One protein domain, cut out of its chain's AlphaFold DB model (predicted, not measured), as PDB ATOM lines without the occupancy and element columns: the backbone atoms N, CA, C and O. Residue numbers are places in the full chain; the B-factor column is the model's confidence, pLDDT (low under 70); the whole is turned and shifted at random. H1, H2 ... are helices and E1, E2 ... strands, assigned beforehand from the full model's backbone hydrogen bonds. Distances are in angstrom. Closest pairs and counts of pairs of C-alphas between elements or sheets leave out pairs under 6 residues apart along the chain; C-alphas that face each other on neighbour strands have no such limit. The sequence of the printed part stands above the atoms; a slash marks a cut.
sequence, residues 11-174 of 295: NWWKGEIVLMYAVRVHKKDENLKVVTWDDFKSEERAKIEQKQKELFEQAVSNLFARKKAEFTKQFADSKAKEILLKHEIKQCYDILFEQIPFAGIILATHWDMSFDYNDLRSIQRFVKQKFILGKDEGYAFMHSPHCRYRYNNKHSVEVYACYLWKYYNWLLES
ATOM      1  N   ASN A  11     107.110 163.468 119.970       95.81
ATOM      2  CA  ASN A  11     108.290 162.659 119.647       95.81
ATOM      3  C   ASN A  11     107.953 161.157 119.643       95.81
ATOM      4  O   ASN A  11     108.392 160.413 118.762       95.81
ATOM      5  N   TRP A  12     107.163 160.697 120.621       95.19
ATOM      6  CA  TRP A  12     106.704 159.307 120.687       95.19
ATOM      7  C   TRP A  12     105.723 158.982 119.554       95.19
ATOM      8  O   TRP A  12     105.874 157.958 118.884       95.19
ATOM      9  N   TRP A  13     104.754 159.862 119.294       96.50
ATOM     10  CA  TRP A  13     103.736 159.672 118.265       96.50
ATOM     11  C   TRP A  13     104.348 159.615 116.869       96.50
ATOM     12  O   TRP A  13     103.993 158.729 116.105       96.50
ATOM     13  N   LYS A  14     105.340 160.447 116.552       94.94
ATOM     14  CA  LYS A  14     106.090 160.367 115.285       94.94
ATOM     15  C   LYS A  14     107.015 159.151 115.175       94.94
ATOM     16  O   LYS A  14     107.571 158.906 114.110       94.94
ATOM     17  N   GLY A  15     107.188 158.382 116.252       91.50
ATOM     18  CA  GLY A  15     108.070 157.216 116.268       91.50
ATOM     19  C   GLY A  15     109.562 157.561 116.317       91.50
ATOM     20  O   GLY A  15     110.390 156.716 115.980       91.50
ATOM     21  N   GLU A  16     109.914 158.785 116.723       91.81
ATOM     22  CA  GLU A  16     111.307 159.244 116.852       91.81
ATOM     23  C   GLU A  16     112.017 158.604 118.052       91.81
ATOM     24  O   GLU A  16     113.243 158.474 118.067       91.81
ATOM     25  N   ILE A  17     111.234 158.208 119.057       91.56
ATOM     26  CA  ILE A  17     111.674 157.555 120.289       91.56
ATOM     27  C   ILE A  17     110.818 156.324 120.577       91.56
ATOM     28  O   ILE A  17     109.652 156.243 120.187       91.56
ATOM     29  N   VAL A  18     111.393 155.372 121.305       90.88
ATOM     30  CA  VAL A  18     110.716 154.152 121.750       90.88
ATOM     31  C   VAL A  18     110.871 154.007 123.256       90.88
ATOM     32  O   VAL A  18     111.948 154.216 123.803       90.88
ATOM     33  N   LEU A  19     109.794 153.637 123.943       90.88
ATOM     34  CA  LEU A  19     109.852 153.366 125.375       90.88
ATOM     35  C   LEU A  19     110.598 152.055 125.639       90.88
ATOM     36  O   LEU A  19     110.341 151.047 124.982       90.88
ATOM     37  N   MET A  20     111.438 152.042 126.671       88.62
ATOM     38  CA  MET A  20     112.165 150.856 127.152       88.62
ATOM     39  C   MET A  20     111.247 149.682 127.546       88.62
ATOM     40  O   MET A  20     111.690 148.549 127.684       88.62
ATOM     41  N   TYR A  21     109.951 149.924 127.716       82.38
ATOM     42  CA  TYR A  21     108.967 148.893 128.051       82.38
ATOM     43  C   TYR A  21     108.328 148.248 126.813       82.38
ATOM     44  O   TYR A  21     107.640 147.241 126.928       82.38
ATOM     45  N   ALA A  22     108.587 148.798 125.626       80.12
ATOM     46  CA  ALA A  22     108.075 148.323 124.348       80.12
ATOM     47  C   ALA A  22     109.153 147.565 123.544       80.12
ATOM     48  O   ALA A  22     109.170 147.603 122.324       80.12
ATOM     49  N   VAL A  23     110.114 146.888 124.186       58.41
ATOM     50  CA  VAL A  23     111.367 146.434 123.526       58.41
ATOM     51  C   VAL A  23     111.207 145.146 122.697       58.41
ATOM     52  O   VAL A  23     112.139 144.374 122.514       58.41
ATOM     53  N   ARG A  24     110.049 144.939 122.066       65.19
ATOM     54  CA  ARG A  24     109.951 144.056 120.891       65.19
ATOM     55  C   ARG A  24     110.208 144.876 119.625       65.19
ATOM     56  O   ARG A  24     109.369 144.972 118.733       65.19
ATOM     57  N   VAL A  25     111.381 145.508 119.582       58.00
ATOM     58  CA  VAL A  25     111.856 146.308 118.448       58.00
ATOM     59  C   VAL A  25     112.586 145.390 117.472       58.00
ATOM     60  O   VAL A  25     113.523 144.701 117.860       58.00
ATOM     61  N   HIS A  26     112.144 145.343 116.214       56.44
ATOM     62  CA  HIS A  26     112.630 144.339 115.264       56.44
ATOM     63  C   HIS A  26     113.924 144.725 114.551       56.44
ATOM     64  O   HIS A  26     114.737 143.867 114.213       56.44
ATOM     65  N   LYS A  27     114.118 146.013 114.276       62.12
ATOM     66  CA  LYS A  27     115.315 146.468 113.574       62.12
ATOM     67  C   LYS A  27     116.389 146.812 114.596       62.12
ATOM     68  O   LYS A  27     116.185 147.704 115.417       62.12
ATOM     69  N   LYS A  28     117.533 146.122 114.511       62.75
ATOM     70  CA  LYS A  28     118.801 146.630 115.045       62.75
ATOM     71  C   LYS A  28     119.137 147.889 114.247       62.75
ATOM     72  O   LYS A  28     119.732 147.806 113.182       62.75
ATOM     73  N   ASP A  29     118.633 149.026 114.704       70.81
ATOM     74  CA  ASP A  29     118.987 150.340 114.185       70.81
ATOM     75  C   ASP A  29     119.820 151.030 115.258       70.81
ATOM     76  O   ASP A  29     119.349 151.245 116.377       70.81
ATOM     77  N   GLU A  30     121.065 151.352 114.922       68.38
ATOM     78  CA  GLU A  30     121.998 152.042 115.816       68.38
ATOM     79  C   GLU A  30     121.487 153.435 116.219       68.38
ATOM     80  O   GLU A  30     121.890 153.978 117.245       68.38
ATOM     81  N   ASN A  31     120.528 153.990 115.469       80.44
ATOM     82  CA  ASN A  31     119.890 155.274 115.750       80.44
ATOM     83  C   ASN A  31     118.602 155.157 116.581       80.44
ATOM     84  O   ASN A  31     117.894 156.158 116.762       80.44
ATOM     85  N   LEU A  32     118.254 153.963 117.072       84.12
ATOM     86  CA  LEU A  32     117.090 153.769 117.931       84.12
ATOM     87  C   LEU A  32     117.267 154.525 119.255       84.12
ATOM     88  O   LEU A  32     118.039 154.135 120.130       84.12
ATOM     89  N   LYS A  33     116.480 155.585 119.445       89.25
ATOM     90  CA  LYS A  33     116.427 156.317 120.713       89.25
ATOM     91  C   LYS A  33     115.458 155.633 121.670       89.25
ATOM     92  O   LYS A  33     114.247 155.847 121.598       89.25
ATOM     93  N   VAL A  34     116.004 154.816 122.566       90.50
ATOM     94  CA  VAL A  34     115.249 154.208 123.667       90.50
ATOM     95  C   VAL A  34     115.209 155.171 124.851       90.50
ATOM     96  O   VAL A  34     116.242 155.697 125.260       90.50
ATOM     97  N   VAL A  35     114.018 155.406 125.392       92.50
ATOM     98  CA  VAL A  35     113.782 156.338 126.503       92.50
ATOM     99  C   VAL A  35     112.972 155.677 127.615       92.50
ATOM    100  O   VAL A  35     112.283 154.674 127.412       92.50
ATOM    101  N   THR A  36     113.039 156.253 128.806       93.38
ATOM    102  CA  THR A  36     112.288 155.832 129.990       93.38
ATOM    103  C   THR A  36     111.242 156.880 130.360       93.38
ATOM    104  O   THR A  36     111.234 157.991 129.834       93.38
ATOM    105  N   TRP A  37     110.342 156.553 131.290       94.25
ATOM    106  CA  TRP A  37     109.333 157.512 131.751       94.25
ATOM    107  C   TRP A  37     109.923 158.744 132.443       94.25
ATOM    108  O   TRP A  37     109.292 159.800 132.433       94.25
ATOM    109  N   ASP A  38     111.132 158.634 132.993       94.12
ATOM    110  CA  ASP A  38     111.815 159.748 133.654       94.12
ATOM    111  C   ASP A  38     112.224 160.852 132.670       94.12
ATOM    112  O   ASP A  38     112.399 162.005 133.071       94.12
ATOM    113  N   ASP A  39     112.291 160.531 131.373       94.31
ATOM    114  CA  ASP A  39     112.641 161.475 130.316       94.31
ATOM    115  C   ASP A  39     111.463 162.377 129.882       94.31
ATOM    116  O   ASP A  39     111.659 163.318 129.104       94.31
ATOM    117  N   PHE A  40     110.256 162.133 130.413       95.12
ATOM    118  CA  PHE A  40     109.027 162.865 130.094       95.12
ATOM    119  C   PHE A  40     108.507 163.696 131.270       95.12
ATOM    120  O   PHE A  40     108.616 163.340 132.451       95.12
ATOM    121  N   LYS A  41     107.863 164.824 130.947       95.69
ATOM    122  CA  LYS A  41     107.004 165.548 131.899       95.69
ATOM    123  C   LYS A  41     105.741 164.736 132.205       95.69
ATOM    124  O   LYS A  41     105.335 163.896 131.404       95.69
ATOM    125  N   SER A  42     105.146 164.968 133.375       95.06
ATOM    126  CA  SER A  42     103.946 164.262 133.852       95.06
ATOM    127  C   SER A  42     102.792 164.351 132.858       95.06
ATOM    128  O   SER A  42     102.136 163.351 132.584       95.06
ATOM    129  N   GLU A  43     102.588 165.533 132.280       96.69
ATOM    130  CA  GLU A  43     101.485 165.814 131.360       96.69
ATOM    131  C   GLU A  43     101.677 165.065 130.036       96.69
ATOM    132  O   GLU A  43     100.739 164.485 129.494       96.69
ATOM    133  N   GLU A  44     102.913 165.024 129.533       97.38
ATOM    134  CA  GLU A  44     103.264 164.305 128.305       97.38
ATOM    135  C   GLU A  44     103.158 162.792 128.496       97.38
ATOM    136  O   GLU A  44     102.622 162.094 127.636       97.38
ATOM    137  N   ARG A  45     103.587 162.286 129.658       95.81
ATOM    138  CA  ARG A  45     103.420 160.879 130.030       95.81
ATOM    139  C   ARG A  45     101.945 160.473 130.043       95.81
ATOM    140  O   ARG A  45     101.608 159.461 129.436       95.81
ATOM    141  N   ALA A  46     101.077 161.269 130.667       96.75
ATOM    142  CA  ALA A  46      99.645 160.975 130.737       96.75
ATOM    143  C   ALA A  46      99.001 160.877 129.341       96.75
ATOM    144  O   ALA A  46      98.232 159.953 129.078       96.75
ATOM    145  N   LYS A  47      99.369 161.775 128.411       98.06
ATOM    146  CA  LYS A  47      98.913 161.719 127.008       98.06
ATOM    147  C   LYS A  47      99.349 160.425 126.316       98.06
ATOM    148  O   LYS A  47      98.547 159.803 125.620       98.06
ATOM    149  N   ILE A  48     100.608 160.014 126.506       97.25
ATOM    150  CA  ILE A  48     101.136 158.774 125.921       97.25
ATOM    151  C   ILE A  48     100.397 157.565 126.499       97.25
ATOM    152  O   ILE A  48      99.901 156.747 125.732       97.25
ATOM    153  N   GLU A  49     100.274 157.462 127.824       96.62
ATOM    154  CA  GLU A  49      99.603 156.338 128.492       96.62
ATOM    155  C   GLU A  49      98.141 156.199 128.039       96.62
ATOM    156  O   GLU A  49      97.687 155.095 127.723       96.62
ATOM    157  N   GLN A  50      97.417 157.317 127.928       97.69
ATOM    158  CA  GLN A  50      96.051 157.314 127.411       97.69
ATOM    159  C   GLN A  50      95.998 156.849 125.952       97.69
ATOM    160  O   GLN A  50      95.192 155.982 125.612       97.69
ATOM    161  N   LYS A  51      96.902 157.343 125.098       97.94
ATOM    162  CA  LYS A  51      96.920 156.934 123.691       97.94
ATOM    163  C   LYS A  51      97.319 155.470 123.508       97.94
ATOM    164  O   LYS A  51      96.769 154.785 122.652       97.94
ATOM    165  N   GLN A  52      98.243 154.969 124.322       96.88
ATOM    166  CA  GLN A  52      98.624 153.558 124.350       96.88
ATOM    167  C   GLN A  52      97.440 152.660 124.713       96.88
ATOM    168  O   GLN A  52      97.242 151.630 124.066       96.88
ATOM    169  N   LYS A  53      96.628 153.067 125.697       97.12
ATOM    170  CA  LYS A  53      95.391 152.369 126.055       97.12
ATOM    171  C   LYS A  53      94.402 152.335 124.888       97.12
ATOM    172  O   LYS A  53      93.920 151.258 124.550       97.12
ATOM    173  N   GLU A  54      94.150 153.472 124.240       97.62
ATOM    174  CA  GLU A  54      93.259 153.545 123.069       97.62
ATOM    175  C   GLU A  54      93.722 152.611 121.941       97.62
ATOM    176  O   GLU A  54      92.938 151.817 121.421       97.62
ATOM    177  N   LEU A  55      95.013 152.659 121.592       96.12
ATOM    178  CA  LEU A  55      95.597 151.798 120.559       96.12
ATOM    179  C   LEU A  55      95.484 150.314 120.923       96.12
ATOM    180  O   LEU A  55      95.227 149.480 120.054       96.12
ATOM    181  N   PHE A  56      95.688 149.977 122.198       96.00
ATOM    182  CA  PHE A  56      95.551 148.612 122.692       96.00
ATOM    183  C   PHE A  56      94.111 148.116 122.548       96.00
ATOM    184  O   PHE A  56      93.874 147.048 121.984       96.00
ATOM    185  N   GLU A  57      93.146 148.894 123.036       96.12
ATOM    186  CA  GLU A  57      91.726 148.551 122.986       96.12
ATOM    187  C   GLU A  57      91.235 148.414 121.544       96.12
ATOM    188  O   GLU A  57      90.537 147.449 121.224       96.12
ATOM    189  N   GLN A  58      91.671 149.314 120.658       96.56
ATOM    190  CA  GLN A  58      91.377 149.246 119.232       96.56
ATOM    191  C   GLN A  58      91.952 147.974 118.595       96.56
ATOM    192  O   GLN A  58      91.233 147.267 117.891       96.56
ATOM    193  N   ALA A  59      93.221 147.643 118.861       95.00
ATOM    194  CA  ALA A  59      93.850 146.439 118.320       95.00
ATOM    195  C   ALA A  59      93.132 145.159 118.779       95.00
ATOM    196  O   ALA A  59      92.824 144.292 117.959       95.00
ATOM    197  N   VAL A  60      92.798 145.067 120.071       96.12
ATOM    198  CA  VAL A  60      92.030 143.943 120.629       96.12
ATOM    199  C   VAL A  60      90.643 143.852 119.991       96.12
ATOM    200  O   VAL A  60      90.217 142.759 119.623       96.12
ATOM    201  N   SER A  61      89.941 144.981 119.855       95.56
ATOM    202  CA  SER A  61      88.602 145.031 119.259       95.56
ATOM    203  C   SER A  61      88.611 144.552 117.809       95.56
ATOM    204  O   SER A  61      87.804 143.703 117.436       95.56
ATOM    205  N   ASN A  62      89.576 145.020 117.012       94.88
ATOM    206  CA  ASN A  62      89.706 144.647 115.605       94.88
ATOM    207  C   ASN A  62      89.980 143.147 115.431       94.88
ATOM    208  O   ASN A  62      89.307 142.490 114.636       94.88
ATOM    209  N   LEU A  63      90.936 142.592 116.190       93.88
ATOM    210  CA  LEU A  63      91.241 141.157 116.146       93.88
ATOM    211  C   LEU A  63      90.036 140.312 116.571       93.88
ATOM    212  O   LEU A  63      89.691 139.347 115.891       93.88
ATOM    213  N   PHE A  64      89.372 140.704 117.662       94.94
ATOM    214  CA  PHE A  64      88.189 140.012 118.163       94.94
ATOM    215  C   PHE A  64      87.037 140.046 117.156       94.94
ATOM    216  O   PHE A  64      86.472 139.000 116.854       94.94
ATOM    217  N   ALA A  65      86.707 141.216 116.601       94.19
ATOM    218  CA  ALA A  65      85.625 141.368 115.632       94.19
ATOM    219  C   ALA A  65      85.877 140.550 114.361       94.19
ATOM    220  O   ALA A  65      84.984 139.830 113.912       94.19
ATOM    221  N   ARG A  66      87.105 140.606 113.826       94.44
ATOM    222  CA  ARG A  66      87.502 139.816 112.657       94.44
ATOM    223  C   ARG A  66      87.347 138.322 112.929       94.44
ATOM    224  O   ARG A  66      86.632 137.648 112.194       94.44
ATOM    225  N   LYS A  67      87.942 137.818 114.016       93.94
ATOM    226  CA  LYS A  67      87.885 136.384 114.325       93.94
ATOM    227  C   LYS A  67      86.465 135.910 114.610       93.94
ATOM    228  O   LYS A  67      86.059 134.851 114.142       93.94
ATOM    229  N   LYS A  68      85.689 136.710 115.341       94.25
ATOM    230  CA  LYS A  68      84.276 136.440 115.607       94.25
ATOM    231  C   LYS A  68      83.492 136.277 114.301       94.25
ATOM    232  O   LYS A  68      82.711 135.335 114.190       94.25
ATOM    233  N   ALA A  69      83.699 137.161 113.324       94.12
ATOM    234  CA  ALA A  69      83.033 137.080 112.025       94.12
ATOM    235  C   ALA A  69      83.466 135.837 111.227       94.12
ATOM    236  O   ALA A  69      82.609 135.121 110.710       94.12
ATOM    237  N   GLU A  70      84.770 135.547 111.185       94.50
ATOM    238  CA  GLU A  70      85.324 134.348 110.539       94.50
ATOM    239  C   GLU A  70      84.727 133.062 111.119       94.50
ATOM    240  O   GLU A  70      84.182 132.245 110.377       94.50
ATOM    241  N   PHE A  71      84.766 132.904 112.447       94.31
ATOM    242  CA  PHE A  71      84.233 131.717 113.108       94.31
ATOM    243  C   PHE A  71      82.719 131.610 112.965       94.31
ATOM    244  O   PHE A  71      82.219 130.533 112.680       94.31
ATOM    245  N   THR A  72      81.973 132.716 113.094       93.56
ATOM    246  CA  THR A  72      80.508 132.698 112.911       93.56
ATOM    247  C   THR A  72      80.132 132.187 111.523       93.56
ATOM    248  O   THR A  72      79.230 131.361 111.402       93.56
ATOM    249  N   LYS A  73      80.850 132.628 110.481       94.62
ATOM    250  CA  LYS A  73      80.653 132.139 109.113       94.62
ATOM    251  C   LYS A  73      80.997 130.652 108.998       94.62
ATOM    252  O   LYS A  73      80.161 129.861 108.579       94.62
ATOM    253  N   GLN A  74      82.194 130.261 109.442       93.81
ATOM    254  CA  GLN A  74      82.648 128.866 109.401       93.81
ATOM    255  C   GLN A  74      81.699 127.927 110.159       93.81
ATOM    256  O   GLN A  74      81.426 126.816 109.711       93.81
ATOM    257  N   PHE A  75      81.187 128.374 111.302       93.44
ATOM    258  CA  PHE A  75      80.245 127.632 112.120       93.44
ATOM    259  C   PHE A  75      78.890 127.480 111.432       93.44
ATOM    260  O   PHE A  75      78.333 126.385 111.443       93.44
ATOM    261  N   ALA A  76      78.367 128.540 110.807       92.06
ATOM    262  CA  ALA A  76      77.114 128.475 110.055       92.06
ATOM    263  C   ALA A  76      77.193 127.461 108.901       92.06
ATOM    264  O   ALA A  76      76.271 126.660 108.738       92.06
ATOM    265  N   ASP A  77      78.323 127.452 108.188       94.56
ATOM    266  CA  ASP A  77      78.577 126.603 107.017       94.56
ATOM    267  C   ASP A  77      78.972 125.153 107.383       94.56
ATOM    268  O   ASP A  77      78.967 124.256 106.535       94.56
ATOM    269  N   SER A  78      79.336 124.891 108.643       94.00
ATOM    270  CA  SER A  78      79.837 123.584 109.078       94.00
ATOM    271  C   SER A  78      78.716 122.561 109.275       94.00
ATOM    272  O   SER A  78      77.715 122.815 109.944       94.00
ATOM    273  N   LYS A  79      78.940 121.337 108.779       93.94
ATOM    274  CA  LYS A  79      78.115 120.156 109.102       93.94
ATOM    275  C   LYS A  79      78.436 119.564 110.479       93.94
ATOM    276  O   LYS A  79      77.626 118.833 111.033       93.94
ATOM    277  N   ALA A  80      79.606 119.878 111.032       92.56
ATOM    278  CA  ALA A  80      80.116 119.348 112.296       92.56
ATOM    279  C   ALA A  80      80.272 120.475 113.331       92.56
ATOM    280  O   ALA A  80      81.354 120.706 113.870       92.56
ATOM    281  N   LYS A  81      79.181 121.213 113.569       89.50
ATOM    282  CA  LYS A  81      79.136 122.418 114.414       89.50
ATOM    283  C   LYS A  81      79.706 122.199 115.813       89.50
ATOM    284  O   LYS A  81      80.615 122.912 116.228       89.50
ATOM    285  N   GLU A  82      79.225 121.176 116.514       86.56
ATOM    286  CA  GLU A  82      79.656 120.882 117.884       86.56
ATOM    287  C   GLU A  82      81.152 120.543 117.962       86.56
ATOM    288  O   GLU A  82      81.861 121.043 118.835       86.56
ATOM    289  N   ILE A  83      81.648 119.733 117.019       87.25
ATOM    290  CA  ILE A  83      83.067 119.361 116.939       87.25
ATOM    291  C   ILE A  83      83.918 120.604 116.675       87.25
ATOM    292  O   ILE A  83      84.925 120.807 117.351       87.25
ATOM    293  N   LEU A  84      83.496 121.455 115.736       90.56
ATOM    294  CA  LEU A  84      84.185 122.704 115.415       90.56
ATOM    295  C   LEU A  84      84.272 123.628 116.639       90.56
ATOM    296  O   LEU A  84      85.353 124.117 116.952       90.56
ATOM    297  N   LEU A  85      83.165 123.822 117.364       90.44
ATOM    298  CA  LEU A  85      83.140 124.647 118.574       90.44
ATOM    299  C   LEU A  85      84.034 124.080 119.679       90.44
ATOM    300  O   LEU A  85      84.837 124.813 120.251       90.44
ATOM    301  N   LYS A  86      83.925 122.777 119.968       86.50
ATOM    302  CA  LYS A  86      84.769 122.106 120.970       86.50
ATOM    303  C   LYS A  86      86.250 122.248 120.635       86.50
ATOM    304  O   LYS A  86      87.054 122.494 121.530       86.50
ATOM    305  N   HIS A  87      86.600 122.119 119.360       89.19
ATOM    306  CA  HIS A  87      87.973 122.269 118.901       89.19
ATOM    307  C   HIS A  87      88.483 123.707 119.074       89.19
ATOM    308  O   HIS A  87      89.557 123.894 119.638       89.19
ATOM    309  N   GLU A  88      87.693 124.711 118.689       93.38
ATOM    310  CA  GLU A  88      88.063 126.127 118.830       93.38
ATOM    311  C   GLU A  88      88.227 126.532 120.310       93.38
ATOM    312  O   GLU A  88      89.184 127.217 120.682       93.38
ATOM    313  N   ILE A  89      87.327 126.058 121.183       90.44
ATOM    314  CA  ILE A  89      87.414 126.251 122.640       90.44
ATOM    315  C   ILE A  89      88.683 125.592 123.182       90.44
ATOM    316  O   ILE A  89      89.418 126.219 123.948       90.44
ATOM    317  N   LYS A  90      88.960 124.347 122.778       85.62
ATOM    318  CA  LYS A  90      90.154 123.622 123.213       85.62
ATOM    319  C   LYS A  90      91.434 124.336 122.783       85.62
ATOM    320  O   LYS A  90      92.341 124.466 123.590       85.62
ATOM    321  N   GLN A  91      91.509 124.855 121.565       89.62
ATOM    322  CA  GLN A  91      92.699 125.572 121.100       89.62
ATOM    323  C   GLN A  91      92.935 126.872 121.871       89.62
ATOM    324  O   GLN A  91      94.066 127.165 122.260       89.62
ATOM    325  N   CYS A  92      91.870 127.626 122.155       92.12
ATOM    326  CA  CYS A  92      91.955 128.761 123.070       92.12
ATOM    327  C   CYS A  92      92.484 128.326 124.443       92.12
ATOM    328  O   CYS A  92      93.386 128.969 124.979       92.12
ATOM    329  N   TYR A  93      91.940 127.240 124.998       88.00
ATOM    330  CA  TYR A  93      92.354 126.710 126.294       88.00
ATOM    331  C   TYR A  93      93.834 126.316 126.302       88.00
ATOM    332  O   TYR A  93      94.572 126.724 127.198       88.00
ATOM    333  N   ASP A  94      94.282 125.608 125.266       84.69
ATOM    334  CA  ASP A  94      95.656 125.127 125.136       84.69
ATOM    335  C   ASP A  94      96.659 126.294 125.138       84.69
ATOM    336  O   ASP A  94      97.703 126.244 125.784       84.69
ATOM    337  N   ILE A  95      96.315 127.405 124.485       90.81
ATOM    338  CA  ILE A  95      97.164 128.602 124.470       90.81
ATOM    339  C   ILE A  95      97.118 129.339 125.817       90.81
ATOM    340  O   ILE A  95      98.145 129.822 126.307       90.81
ATOM    341  N   LEU A  96      95.935 129.451 126.424       89.69
ATOM    342  CA  LEU A  96      95.706 130.288 127.604       89.69
ATOM    343  C   LEU A  96      96.092 129.622 128.932       89.69
ATOM    344  O   LEU A  96      96.421 130.346 129.877       89.69
ATOM    345  N   PHE A  97      96.037 128.292 129.028       85.94
ATOM    346  CA  PHE A  97      96.083 127.587 130.317       85.94
ATOM    347  C   PHE A  97      96.939 126.319 130.339       85.94
ATOM    348  O   PHE A  97      97.431 125.967 131.412       85.94
ATOM    349  N   GLU A  98      97.119 125.636 129.208       85.81
ATOM    350  CA  GLU A  98      97.808 124.342 129.171       85.81
ATOM    351  C   GLU A  98      99.324 124.476 129.386       85.81
ATOM    352  O   GLU A  98      99.920 125.550 129.227       85.81
ATOM    353  N   GLN A  99      99.975 123.375 129.765       84.50
ATOM    354  CA  GLN A  99     101.419 123.357 129.957       84.50
ATOM    355  C   GLN A  99     102.163 123.701 128.655       84.50
ATOM    356  O   GLN A  99     101.985 123.062 127.620       84.50
ATOM    357  N   ILE A 100     103.060 124.689 128.725       84.81
ATOM    358  CA  ILE A 100     103.840 125.132 127.566       84.81
ATOM    359  C   ILE A 100     104.857 124.043 127.180       84.81
ATOM    360  O   ILE A 100     105.697 123.680 128.014       84.81
ATOM    361  N   PRO A 101     104.846 123.546 125.931       80.88
ATOM    362  CA  PRO A 101     105.815 122.558 125.477       80.88
ATOM    363  C   PRO A 101     107.226 123.158 125.441       80.88
ATOM    364  O   PRO A 101     107.438 124.249 124.918       80.88
ATOM    365  N   PHE A 102     108.215 122.433 125.971       74.00
ATOM    366  CA  PHE A 102     109.592 122.927 126.133       74.00
ATOM    367  C   PHE A 102     110.332 123.242 124.819       74.00
ATOM    368  O   PHE A 102     111.278 124.023 124.844       74.00
ATOM    369  N   ALA A 103     109.936 122.649 123.688       61.75
ATOM    370  CA  ALA A 103     110.697 122.720 122.431       61.75
ATOM    371  C   ALA A 103     109.840 123.000 121.178       61.75
ATOM    372  O   ALA A 103     110.290 122.761 120.062       61.75
ATOM    373  N   GLY A 104     108.602 123.477 121.341       68.06
ATOM    374  CA  GLY A 104     107.650 123.612 120.234       68.06
ATOM    375  C   GLY A 104     107.288 125.055 119.891       68.06
ATOM    376  O   GLY A 104     107.116 125.889 120.777       68.06
ATOM    377  N   ILE A 105     107.098 125.316 118.596       75.69
ATOM    378  CA  ILE A 105     106.218 126.390 118.126       75.69
ATOM    379  C   ILE A 105     104.806 125.803 118.096       75.69
ATOM    380  O   ILE A 105     104.579 124.792 117.430       75.69
ATOM    381  N   ILE A 106     103.853 126.429 118.785       74.94
ATOM    382  CA  ILE A 106     102.441 126.086 118.604       74.94
ATOM    383  C   ILE A 106     101.959 126.795 117.343       74.94
ATOM    384  O   ILE A 106     101.878 128.024 117.296       74.94
ATOM    385  N   LEU A 107     101.658 126.005 116.314       73.81
ATOM    386  CA  LEU A 107     101.036 126.485 115.087       73.81
ATOM    387  C   LEU A 107      99.517 126.470 115.262       73.81
ATOM    388  O   LEU A 107      98.873 125.429 115.153       73.81
ATOM    389  N   ALA A 108      98.931 127.642 115.487       74.75
ATOM    390  CA  ALA A 108      97.496 127.839 115.344       74.75
ATOM    391  C   ALA A 108      97.200 128.104 113.859       74.75
ATOM    392  O   ALA A 108      96.919 129.228 113.450       74.75
ATOM    393  N   THR A 109      97.325 127.063 113.027       69.31
ATOM    394  CA  THR A 109      97.243 127.147 111.552       69.31
ATOM    395  C   THR A 109      95.938 127.773 111.058       69.31
ATOM    396  O   THR A 109      95.940 128.619 110.174       69.31
ATOM    397  N   HIS A 110      94.823 127.422 111.690       69.88
ATOM    398  CA  HIS A 110      93.485 127.970 111.450       69.88
ATOM    399  C   HIS A 110      93.323 129.436 111.914       69.88
ATOM    400  O   HIS A 110      92.309 130.072 111.621       69.88
ATOM    401  N   TRP A 111      94.293 129.985 112.650       75.00
ATOM    402  CA  TRP A 111      94.372 131.402 113.026       75.00
ATOM    403  C   TRP A 111      95.453 132.160 112.254       75.00
ATOM    404  O   TRP A 111      95.588 133.364 112.463       75.00
ATOM    405  N   ASP A 112      96.210 131.477 111.389       81.06
ATOM    406  CA  ASP A 112      97.416 132.009 110.747       81.06
ATOM    407  C   ASP A 112      98.384 132.632 111.775       81.06
ATOM    408  O   ASP A 112      98.935 133.722 111.614       81.06
ATOM    409  N   MET A 113      98.527 131.949 112.917       84.44
ATOM    410  CA  MET A 113      99.366 132.384 114.029       84.44
ATOM    411  C   MET A 113     100.327 131.278 114.445       84.44
ATOM    412  O   MET A 113     100.015 130.088 114.423       84.44
ATOM    413  N   SER A 114     101.507 131.702 114.876       86.50
ATOM    414  CA  SER A 114     102.486 130.849 115.532       86.50
ATOM    415  C   SER A 114     102.915 131.513 116.830       86.50
ATOM    416  O   SER A 114     103.142 132.724 116.864       86.50
ATOM    417  N   PHE A 115     102.994 130.720 117.892       88.44
ATOM    418  CA  PHE A 115     103.478 131.167 119.191       88.44
ATOM    419  C   PHE A 115     104.677 130.319 119.583       88.44
ATOM    420  O   PHE A 115     104.592 129.088 119.614       88.44
ATOM    421  N   ASP A 116     105.794 130.974 119.880       90.00
ATOM    422  CA  ASP A 116     106.924 130.300 120.506       90.00
ATOM    423  C   ASP A 116     106.714 130.163 122.026       90.00
ATOM    424  O   ASP A 116     105.744 130.665 122.607       90.00
ATOM    425  N   TYR A 117     107.649 129.486 122.694       89.12
ATOM    426  CA  TYR A 117     107.629 129.309 124.145       89.12
ATOM    427  C   TYR A 117     107.486 130.636 124.922       89.12
ATOM    428  O   TYR A 117     106.742 130.718 125.903       89.12
ATOM    429  N   ASN A 118     108.193 131.690 124.502       89.69
ATOM    430  CA  ASN A 118     108.206 132.982 125.190       89.69
ATOM    431  C   ASN A 118     106.911 133.762 124.970       89.69
ATOM    432  O   ASN A 118     106.459 134.468 125.880       89.69
ATOM    433  N   ASP A 119     106.308 133.632 123.793       90.94
ATOM    434  CA  ASP A 119     105.003 134.197 123.492       90.94
ATOM    435  C   ASP A 119     103.930 133.553 124.359       90.94
ATOM    436  O   ASP A 119     103.227 134.271 125.070       90.94
ATOM    437  N   LEU A 120     103.876 132.218 124.403       92.19
ATOM    438  CA  LEU A 120     102.926 131.484 125.246       92.19
ATOM    439  C   LEU A 120     103.104 131.842 126.720       92.19
ATOM    440  O   LEU A 120     102.147 132.213 127.397       92.19
ATOM    441  N   ARG A 121     104.349 131.851 127.210       91.50
ATOM    442  CA  ARG A 121     104.655 132.245 128.589       91.50
ATOM    443  C   ARG A 121     104.201 133.668 128.886       91.50
ATOM    444  O   ARG A 121     103.693 133.930 129.977       91.50
ATOM    445  N   SER A 122     104.377 134.592 127.945       92.75
ATOM    446  CA  SER A 122     103.942 135.980 128.112       92.75
ATOM    447  C   SER A 122     102.423 136.105 128.093       92.75
ATOM    448  O   SER A 122     101.876 136.796 128.951       92.75
ATOM    449  N   ILE A 123     101.747 135.394 127.187       94.12
ATOM    450  CA  ILE A 123     100.286 135.343 127.089       94.12
ATOM    451  C   ILE A 123      99.693 134.822 128.399       94.12
ATOM    452  O   ILE A 123      98.909 135.524 129.039       94.12
ATOM    453  N   GLN A 124     100.126 133.644 128.850       93.44
ATOM    454  CA  GLN A 124      99.629 133.019 130.076       93.44
ATOM    455  C   GLN A 124      99.937 133.873 131.314       93.44
ATOM    456  O   GLN A 124      99.082 134.052 132.186       93.44
ATOM    457  N   ARG A 125     101.135 134.478 131.387       93.44
ATOM    458  CA  ARG A 125     101.489 135.423 132.459       93.44
ATOM    459  C   ARG A 125     100.539 136.618 132.470       93.44
ATOM    460  O   ARG A 125     100.040 136.960 133.542       93.44
ATOM    461  N   PHE A 126     100.297 137.234 131.316       94.00
ATOM    462  CA  PHE A 126      99.432 138.405 131.199       94.00
ATOM    463  C   PHE A 126      97.989 138.069 131.581       94.00
ATOM    464  O   PHE A 126      97.389 138.788 132.377       94.00
ATOM    465  N   VAL A 127      97.455 136.939 131.105       91.44
ATOM    466  CA  VAL A 127      96.117 136.448 131.474       91.44
ATOM    467  C   VAL A 127      96.008 136.247 132.981       91.44
ATOM    468  O   VAL A 127      95.084 136.765 133.614       91.44
ATOM    469  N   LYS A 128      96.995 135.571 133.582       85.12
ATOM    470  CA  LYS A 128      97.050 135.355 135.029       85.12
ATOM    471  C   LYS A 128      97.086 136.674 135.798       85.12
ATOM    472  O   LYS A 128      96.313 136.843 136.735       85.12
ATOM    473  N   GLN A 129      97.959 137.617 135.440       86.69
ATOM    474  CA  GLN A 129      98.044 138.886 136.172       86.69
ATOM    475  C   GLN A 129      96.791 139.748 135.974       86.69
ATOM    476  O   GLN A 129      96.232 140.215 136.964       86.69
ATOM    477  N   LYS A 130      96.323 139.926 134.734       88.69
ATOM    478  CA  LYS A 130      95.247 140.868 134.407       88.69
ATOM    479  C   LYS A 130      93.858 140.339 134.736       88.69
ATOM    480  O   LYS A 130      93.091 141.033 135.392       88.69
ATOM    481  N   PHE A 131      93.524 139.133 134.283       85.12
ATOM    482  CA  PHE A 131      92.152 138.621 134.366       85.12
ATOM    483  C   PHE A 131      91.906 137.757 135.601       85.12
ATOM    484  O   PHE A 131      90.818 137.817 136.162       85.12
ATOM    485  N   ILE A 132      92.910 137.001 136.062       76.88
ATOM    486  CA  ILE A 132      92.763 136.139 137.247       76.88
ATOM    487  C   ILE A 132      93.083 136.911 138.534       76.88
ATOM    488  O   ILE A 132      92.337 136.836 139.507       76.88
ATOM    489  N   LEU A 133      94.187 137.666 138.553       76.12
ATOM    490  CA  LEU A 133      94.635 138.409 139.741       76.12
ATOM    491  C   LEU A 133      94.175 139.876 139.772       76.12
ATOM    492  O   LEU A 133      94.406 140.551 140.774       76.12
ATOM    493  N   GLY A 134      93.556 140.385 138.702       79.31
ATOM    494  CA  GLY A 134      93.034 141.756 138.643       79.31
ATOM    495  C   GLY A 134      94.103 142.853 138.693       79.31
ATOM    496  O   GLY A 134      93.814 143.966 139.130       79.31
ATOM    497  N   LYS A 135      95.348 142.561 138.298       81.44
ATOM    498  CA  LYS A 135      96.443 143.538 138.294       81.44
ATOM    499  C   LYS A 135      96.503 144.297 136.977       81.44
ATOM    500  O   LYS A 135      96.524 143.697 135.903       81.44
ATOM    501  N   ASP A 136      96.605 145.616 137.076       86.12
ATOM    502  CA  ASP A 136      96.861 146.468 135.921       86.12
ATOM    503  C   ASP A 136      98.369 146.526 135.634       86.12
ATOM    504  O   ASP A 136      99.145 147.023 136.449       86.12
ATOM    505  N   GLU A 137      98.789 145.982 134.489       85.31
ATOM    506  CA  GLU A 137     100.176 146.076 134.007       85.31
ATOM    507  C   GLU A 137     100.422 147.352 133.168       85.31
ATOM    508  O   GLU A 137     101.540 147.585 132.710       85.31
ATOM    509  N   GLY A 138      99.400 148.197 132.973       91.38
ATOM    510  CA  GLY A 138      99.465 149.371 132.106       91.38
ATOM    511  C   GLY A 138      99.554 149.011 130.618       91.38
ATOM    512  O   GLY A 138      99.260 147.887 130.211       91.38
ATOM    513  N   TYR A 139      99.950 149.987 129.792       94.69
ATOM    514  CA  TYR A 139     100.015 149.860 128.322       94.69
ATOM    515  C   TYR A 139     101.361 150.310 127.742       94.69
ATOM    516  O   TYR A 139     101.479 150.559 126.544       94.69
ATOM    517  N   ALA A 140     102.398 150.392 128.582       92.88
ATOM    518  CA  ALA A 140     103.709 150.931 128.215       92.88
ATOM    519  C   ALA A 140     104.415 150.145 127.088       92.88
ATOM    520  O   ALA A 140     105.325 150.676 126.452       92.88
ATOM    521  N   PHE A 141     103.982 148.908 126.829       91.25
ATOM    522  CA  PHE A 141     104.450 148.044 125.744       91.25
ATOM    523  C   PHE A 141     103.908 148.436 124.357       91.25
ATOM    524  O   PHE A 141     104.403 147.950 123.341       91.25
ATOM    525  N   MET A 142     102.893 149.303 124.281       93.50
ATOM    526  CA  MET A 142     102.308 149.730 123.011       93.50
ATOM    527  C   MET A 142     103.183 150.776 122.318       93.50
ATOM    528  O   MET A 142     103.526 151.815 122.890       93.50
ATOM    529  N   HIS A 143     103.495 150.540 121.047       91.06
ATOM    530  CA  HIS A 143     104.171 151.521 120.201       91.06
ATOM    531  C   HIS A 143     103.191 152.490 119.546       91.06
ATOM    532  O   HIS A 143     102.043 152.139 119.269       91.06
ATOM    533  N   SER A 144     103.700 153.668 119.181       92.44
ATOM    534  CA  SER A 144     103.039 154.507 118.187       92.44
ATOM    535  C   SER A 144     102.828 153.735 116.870       92.44
ATOM    536  O   SER A 144     103.709 152.965 116.457       92.44
ATOM    537  N   PRO A 145     101.709 153.976 116.156       90.94
ATOM    538  CA  PRO A 145     101.507 153.461 114.813       90.94
ATOM    539  C   PRO A 145     102.541 153.929 113.784       90.94
ATOM    540  O   PRO A 145     102.769 153.228 112.799       90.94
ATOM    541  N   HIS A 146     103.202 155.058 114.037       92.12
ATOM    542  CA  HIS A 146     104.244 155.621 113.177       92.12
ATOM    543  C   HIS A 146     105.661 155.187 113.590       92.12
ATOM    544  O   HIS A 146     106.644 155.618 112.992       92.12
ATOM    545  N   CYS A 147     105.797 154.317 114.598       88.06
ATOM    546  CA  CYS A 147     107.087 153.754 114.987       88.06
ATOM    547  C   CYS A 147     107.676 152.914 113.845       88.06
ATOM    548  O   CYS A 147     107.260 151.779 113.615       88.06
ATOM    549  N   ARG A 148     108.700 153.443 113.169       83.56
ATOM    550  CA  ARG A 148     109.385 152.784 112.040       83.56
ATOM    551  C   ARG A 148     110.101 151.473 112.392       83.56
ATOM    552  O   ARG A 148     110.524 150.743 111.498       83.56
ATOM    553  N   TYR A 149     110.257 151.184 113.683       81.81
ATOM    554  CA  TYR A 149     110.965 150.004 114.179       81.81
ATOM    555  C   TYR A 149     110.039 148.837 114.555       81.81
ATOM    556  O   TYR A 149     110.523 147.769 114.943       81.81
ATOM    557  N   ARG A 150     108.716 149.031 114.456       79.19
ATOM    558  CA  ARG A 150     107.720 147.993 114.730       79.19
ATOM    559  C   ARG A 150     107.506 147.106 113.502       79.19
ATOM    560  O   ARG A 150     107.624 147.560 112.366       79.19
ATOM    561  N   TYR A 151     107.104 145.860 113.720       73.56
ATOM    562  CA  TYR A 151     106.475 145.081 112.657       73.56
ATOM    563  C   TYR A 151     105.069 145.622 112.409       73.56
ATOM    564  O   TYR A 151     104.238 145.598 113.313       73.56
ATOM    565  N   ASN A 152     104.773 146.059 111.188       74.75
ATOM    566  CA  ASN A 152     103.429 146.547 110.854       74.75
ATOM    567  C   ASN A 152     102.349 145.458 110.964       74.75
ATOM    568  O   ASN A 152     101.176 145.781 111.127       74.75
ATOM    569  N   ASN A 153     102.751 144.185 110.924       76.12
ATOM    570  CA  ASN A 153     101.844 143.047 110.772       76.12
ATOM    571  C   ASN A 153     101.721 142.213 112.058       76.12
ATOM    572  O   ASN A 153     101.027 141.201 112.059       76.12
ATOM    573  N   LYS A 154     102.426 142.583 113.136       83.00
ATOM    574  CA  LYS A 154     102.403 141.846 114.404       83.00
ATOM    575  C   LYS A 154     101.957 142.754 115.535       83.00
ATOM    576  O   LYS A 154     102.462 143.864 115.693       83.00
ATOM    577  N   HIS A 155     101.028 142.254 116.337       89.44
ATOM    578  CA  HIS A 155     100.648 142.897 117.587       89.44
ATOM    579  C   HIS A 155     101.545 142.431 118.739       89.44
ATOM    580  O   HIS A 155     102.306 141.471 118.608       89.44
ATOM    581  N   SER A 156     101.469 143.127 119.875       90.75
ATOM    582  CA  SER A 156     102.137 142.673 121.092       90.75
ATOM    583  C   SER A 156     101.444 141.419 121.648       90.75
ATOM    584  O   SER A 156     100.261 141.177 121.397       90.75
ATOM    585  N   VAL A 157     102.169 140.615 122.424       91.81
ATOM    586  CA  VAL A 157     101.620 139.396 123.048       91.81
ATOM    587  C   VAL A 157     100.481 139.690 124.014       91.81
ATOM    588  O   VAL A 157      99.563 138.890 124.134       91.81
ATOM    589  N   GLU A 158     100.484 140.855 124.650       94.12
ATOM    590  CA  GLU A 158      99.418 141.321 125.537       94.12
ATOM    591  C   GLU A 158      98.122 141.598 124.769       94.12
ATOM    592  O   GLU A 158      97.028 141.330 125.276       94.12
ATOM    593  N   VAL A 159      98.229 142.110 123.534       94.62
ATOM    594  CA  VAL A 159      97.074 142.268 122.642       94.62
ATOM    595  C   VAL A 159      96.503 140.894 122.315       94.62
ATOM    596  O   VAL A 159      95.302 140.699 122.499       94.62
ATOM    597  N   TYR A 160      97.344 139.930 121.915       93.75
ATOM    598  CA  TYR A 160      96.897 138.557 121.658       93.75
ATOM    599  C   TYR A 160      96.269 137.926 122.900       93.75
ATOM    600  O   TYR A 160      95.163 137.413 122.816       93.75
ATOM    601  N   ALA A 161      96.895 138.043 124.068       94.88
ATOM    602  CA  ALA A 161      96.380 137.509 125.325       94.88
ATOM    603  C   ALA A 161      94.975 138.033 125.662       94.88
ATOM    604  O   ALA A 161      94.081 137.265 126.013       94.88
ATOM    605  N   CYS A 162      94.761 139.343 125.524       95.75
ATOM    606  CA  CYS A 162      93.467 139.974 125.780       95.75
ATOM    607  C   CYS A 162      92.413 139.579 124.739       95.75
ATOM    608  O   CYS A 162      91.272 139.284 125.096       95.75
ATOM    609  N   TYR A 163      92.795 139.551 123.461       95.19
ATOM    610  CA  TYR A 163      91.934 139.087 122.375       95.19
ATOM    611  C   TYR A 163      91.505 137.629 122.593       95.19
ATOM    612  O   TYR A 163      90.308 137.355 122.586       95.19
ATOM    613  N   LEU A 164      92.451 136.725 122.854       95.12
ATOM    614  CA  LEU A 164      92.202 135.302 123.071       95.12
ATOM    615  C   LEU A 164      91.316 135.061 124.283       95.12
ATOM    616  O   LEU A 164      90.371 134.291 124.198       95.12
ATOM    617  N   TRP A 165      91.556 135.774 125.383       94.56
ATOM    618  CA  TRP A 165      90.692 135.707 126.557       94.56
ATOM    619  C   TRP A 165      89.251 136.136 126.246       94.56
ATOM    620  O   TRP A 165      88.298 135.455 126.626       94.56
ATOM    621  N   LYS A 166      89.063 137.259 125.539       94.31
ATOM    622  CA  LYS A 166      87.725 137.719 125.122       94.31
ATOM    623  C   LYS A 166      87.055 136.731 124.171       94.31
ATOM    624  O   LYS A 166      85.864 136.480 124.301       94.31
ATOM    625  N   TYR A 167      87.818 136.187 123.230       95.50
ATOM    626  CA  TYR A 167      87.336 135.231 122.244       95.50
ATOM    627  C   TYR A 167      86.930 133.903 122.884       95.50
ATOM    628  O   TYR A 167      85.816 133.444 122.657       95.50
ATOM    629  N   TYR A 168      87.762 133.363 123.772       93.88
ATOM    630  CA  TYR A 168      87.463 132.179 124.571       93.88
ATOM    631  C   TYR A 168      86.171 132.336 125.380       93.88
ATOM    632  O   TYR A 168      85.278 131.501 125.276       93.88
ATOM    633  N   ASN A 169      86.025 133.437 126.126       88.94
ATOM    634  CA  ASN A 169      84.796 133.686 126.887       88.94
ATOM    635  C   ASN A 169      83.585 133.851 125.974       88.94
ATOM    636  O   ASN A 169      82.529 133.300 126.260       88.94
ATOM    637  N   TRP A 170      83.742 134.548 124.845       93.88
ATOM    638  CA  TRP A 170      82.670 134.642 123.867       93.88
ATOM    639  C   TRP A 170      82.245 133.257 123.375       93.88
ATOM    640  O   TRP A 170      81.050 133.005 123.376       93.88
ATOM    641  N   LEU A 171      83.167 132.353 123.019       91.81
ATOM    642  CA  LEU A 171      82.846 130.979 122.595       91.81
ATOM    643  C   LEU A 171      82.110 130.180 123.683       91.81
ATOM    644  O   LEU A 171      81.183 129.442 123.365       91.81
ATOM    645  N   LEU A 172      82.495 130.343 124.953       85.94
ATOM    646  CA  LEU A 172      81.832 129.690 126.089       85.94
ATOM    647  C   LEU A 172      80.420 130.234 126.350       85.94
ATOM    648  O   LEU A 172      79.520 129.483 126.718       85.94
ATOM    649  N   GLU A 173      80.231 131.545 126.196       84.00
ATOM    650  CA  GLU A 173      78.965 132.235 126.467       84.00
ATOM    651  C   GLU A 173      77.996 132.197 125.282       84.00
ATOM    652  O   GLU A 173      76.788 132.398 125.450       84.00
ATOM    653  N   SER A 174      78.512 132.002 124.069       80.44
ATOM    654  CA  SER A 174      77.703 132.054 122.860       80.44
ATOM    655  C   SER A 174      76.847 130.805 122.705       80.44
ATOM    656  O   SER A 174      77.223 129.674 122.998       80.44
TER     657      SER A 174
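Overview. This is residues 11 to 174 of the 295 residues of an uncharacterized protein of Bacteroidetes bacterium (UniProt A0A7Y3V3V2). One long helix, H1, makes the length; H2 folds back from its far end at a corner, and H4 packs on H1, H2 and H3, with H3 crossing it steeply. Residues 11 to 41 and part of the link 133 to 156 gather as loops near the first half of H1, a small hairpin of E1 and E2 comes just before H3, and residues 76 to 82 stick out. The printed part has 164 residues with four named helices and two antiparallel strands, in the order H1, H2, E1, E2, H3, H4. It is mostly helix, compact with a radius of gyration of the C-alphas of 17.7 A, and elongated, spanning 56 by 33 by 30 A.

Along the chain. After residues 11 to 41, with no named element, H1 runs from residue 42, C-alpha at (103.946, 164.262, 133.852), to 77, 52.7 A. H2 is residues 81 to 96, 22.6 A; E1 is 106 to 108 and E2 113 to 115. H3 is 117 to 132, 21.0 A. H4 is 157 to 173, 24.0 A, ending at (78.965, 132.235, 126.467).

Arrangement. H1 and H2 only just touch, with 3 pairs of C-alphas within 8 A, and only at the corner, closest at Phe 75 and Lys 81, 5.8 A. H1, with residues 56 to 68 alone, touches H4 at a steep tilt of 43 degrees, closest C-alphas Val 60 and Tyr 163, 5.2 A. H3 touches H4 at 60 degrees, steep, closest C-alphas Ile 123 and Ala 161, 4.8 A. In the hairpin of E1 and E2, N 106 and O 115 are 2.9 A apart, within hydrogen-bond range. Every O i to N i+4 pair is within range in H1, H2, H3 and H4.

Size, cuts and confidence. The C-alphas farthest apart, Lys 41 and Lys 79, are 58.4 A apart. The printed part has no cut; the link H3 to H4 is long. Confidence is under 70 at 11 residues, among them 23 to 28.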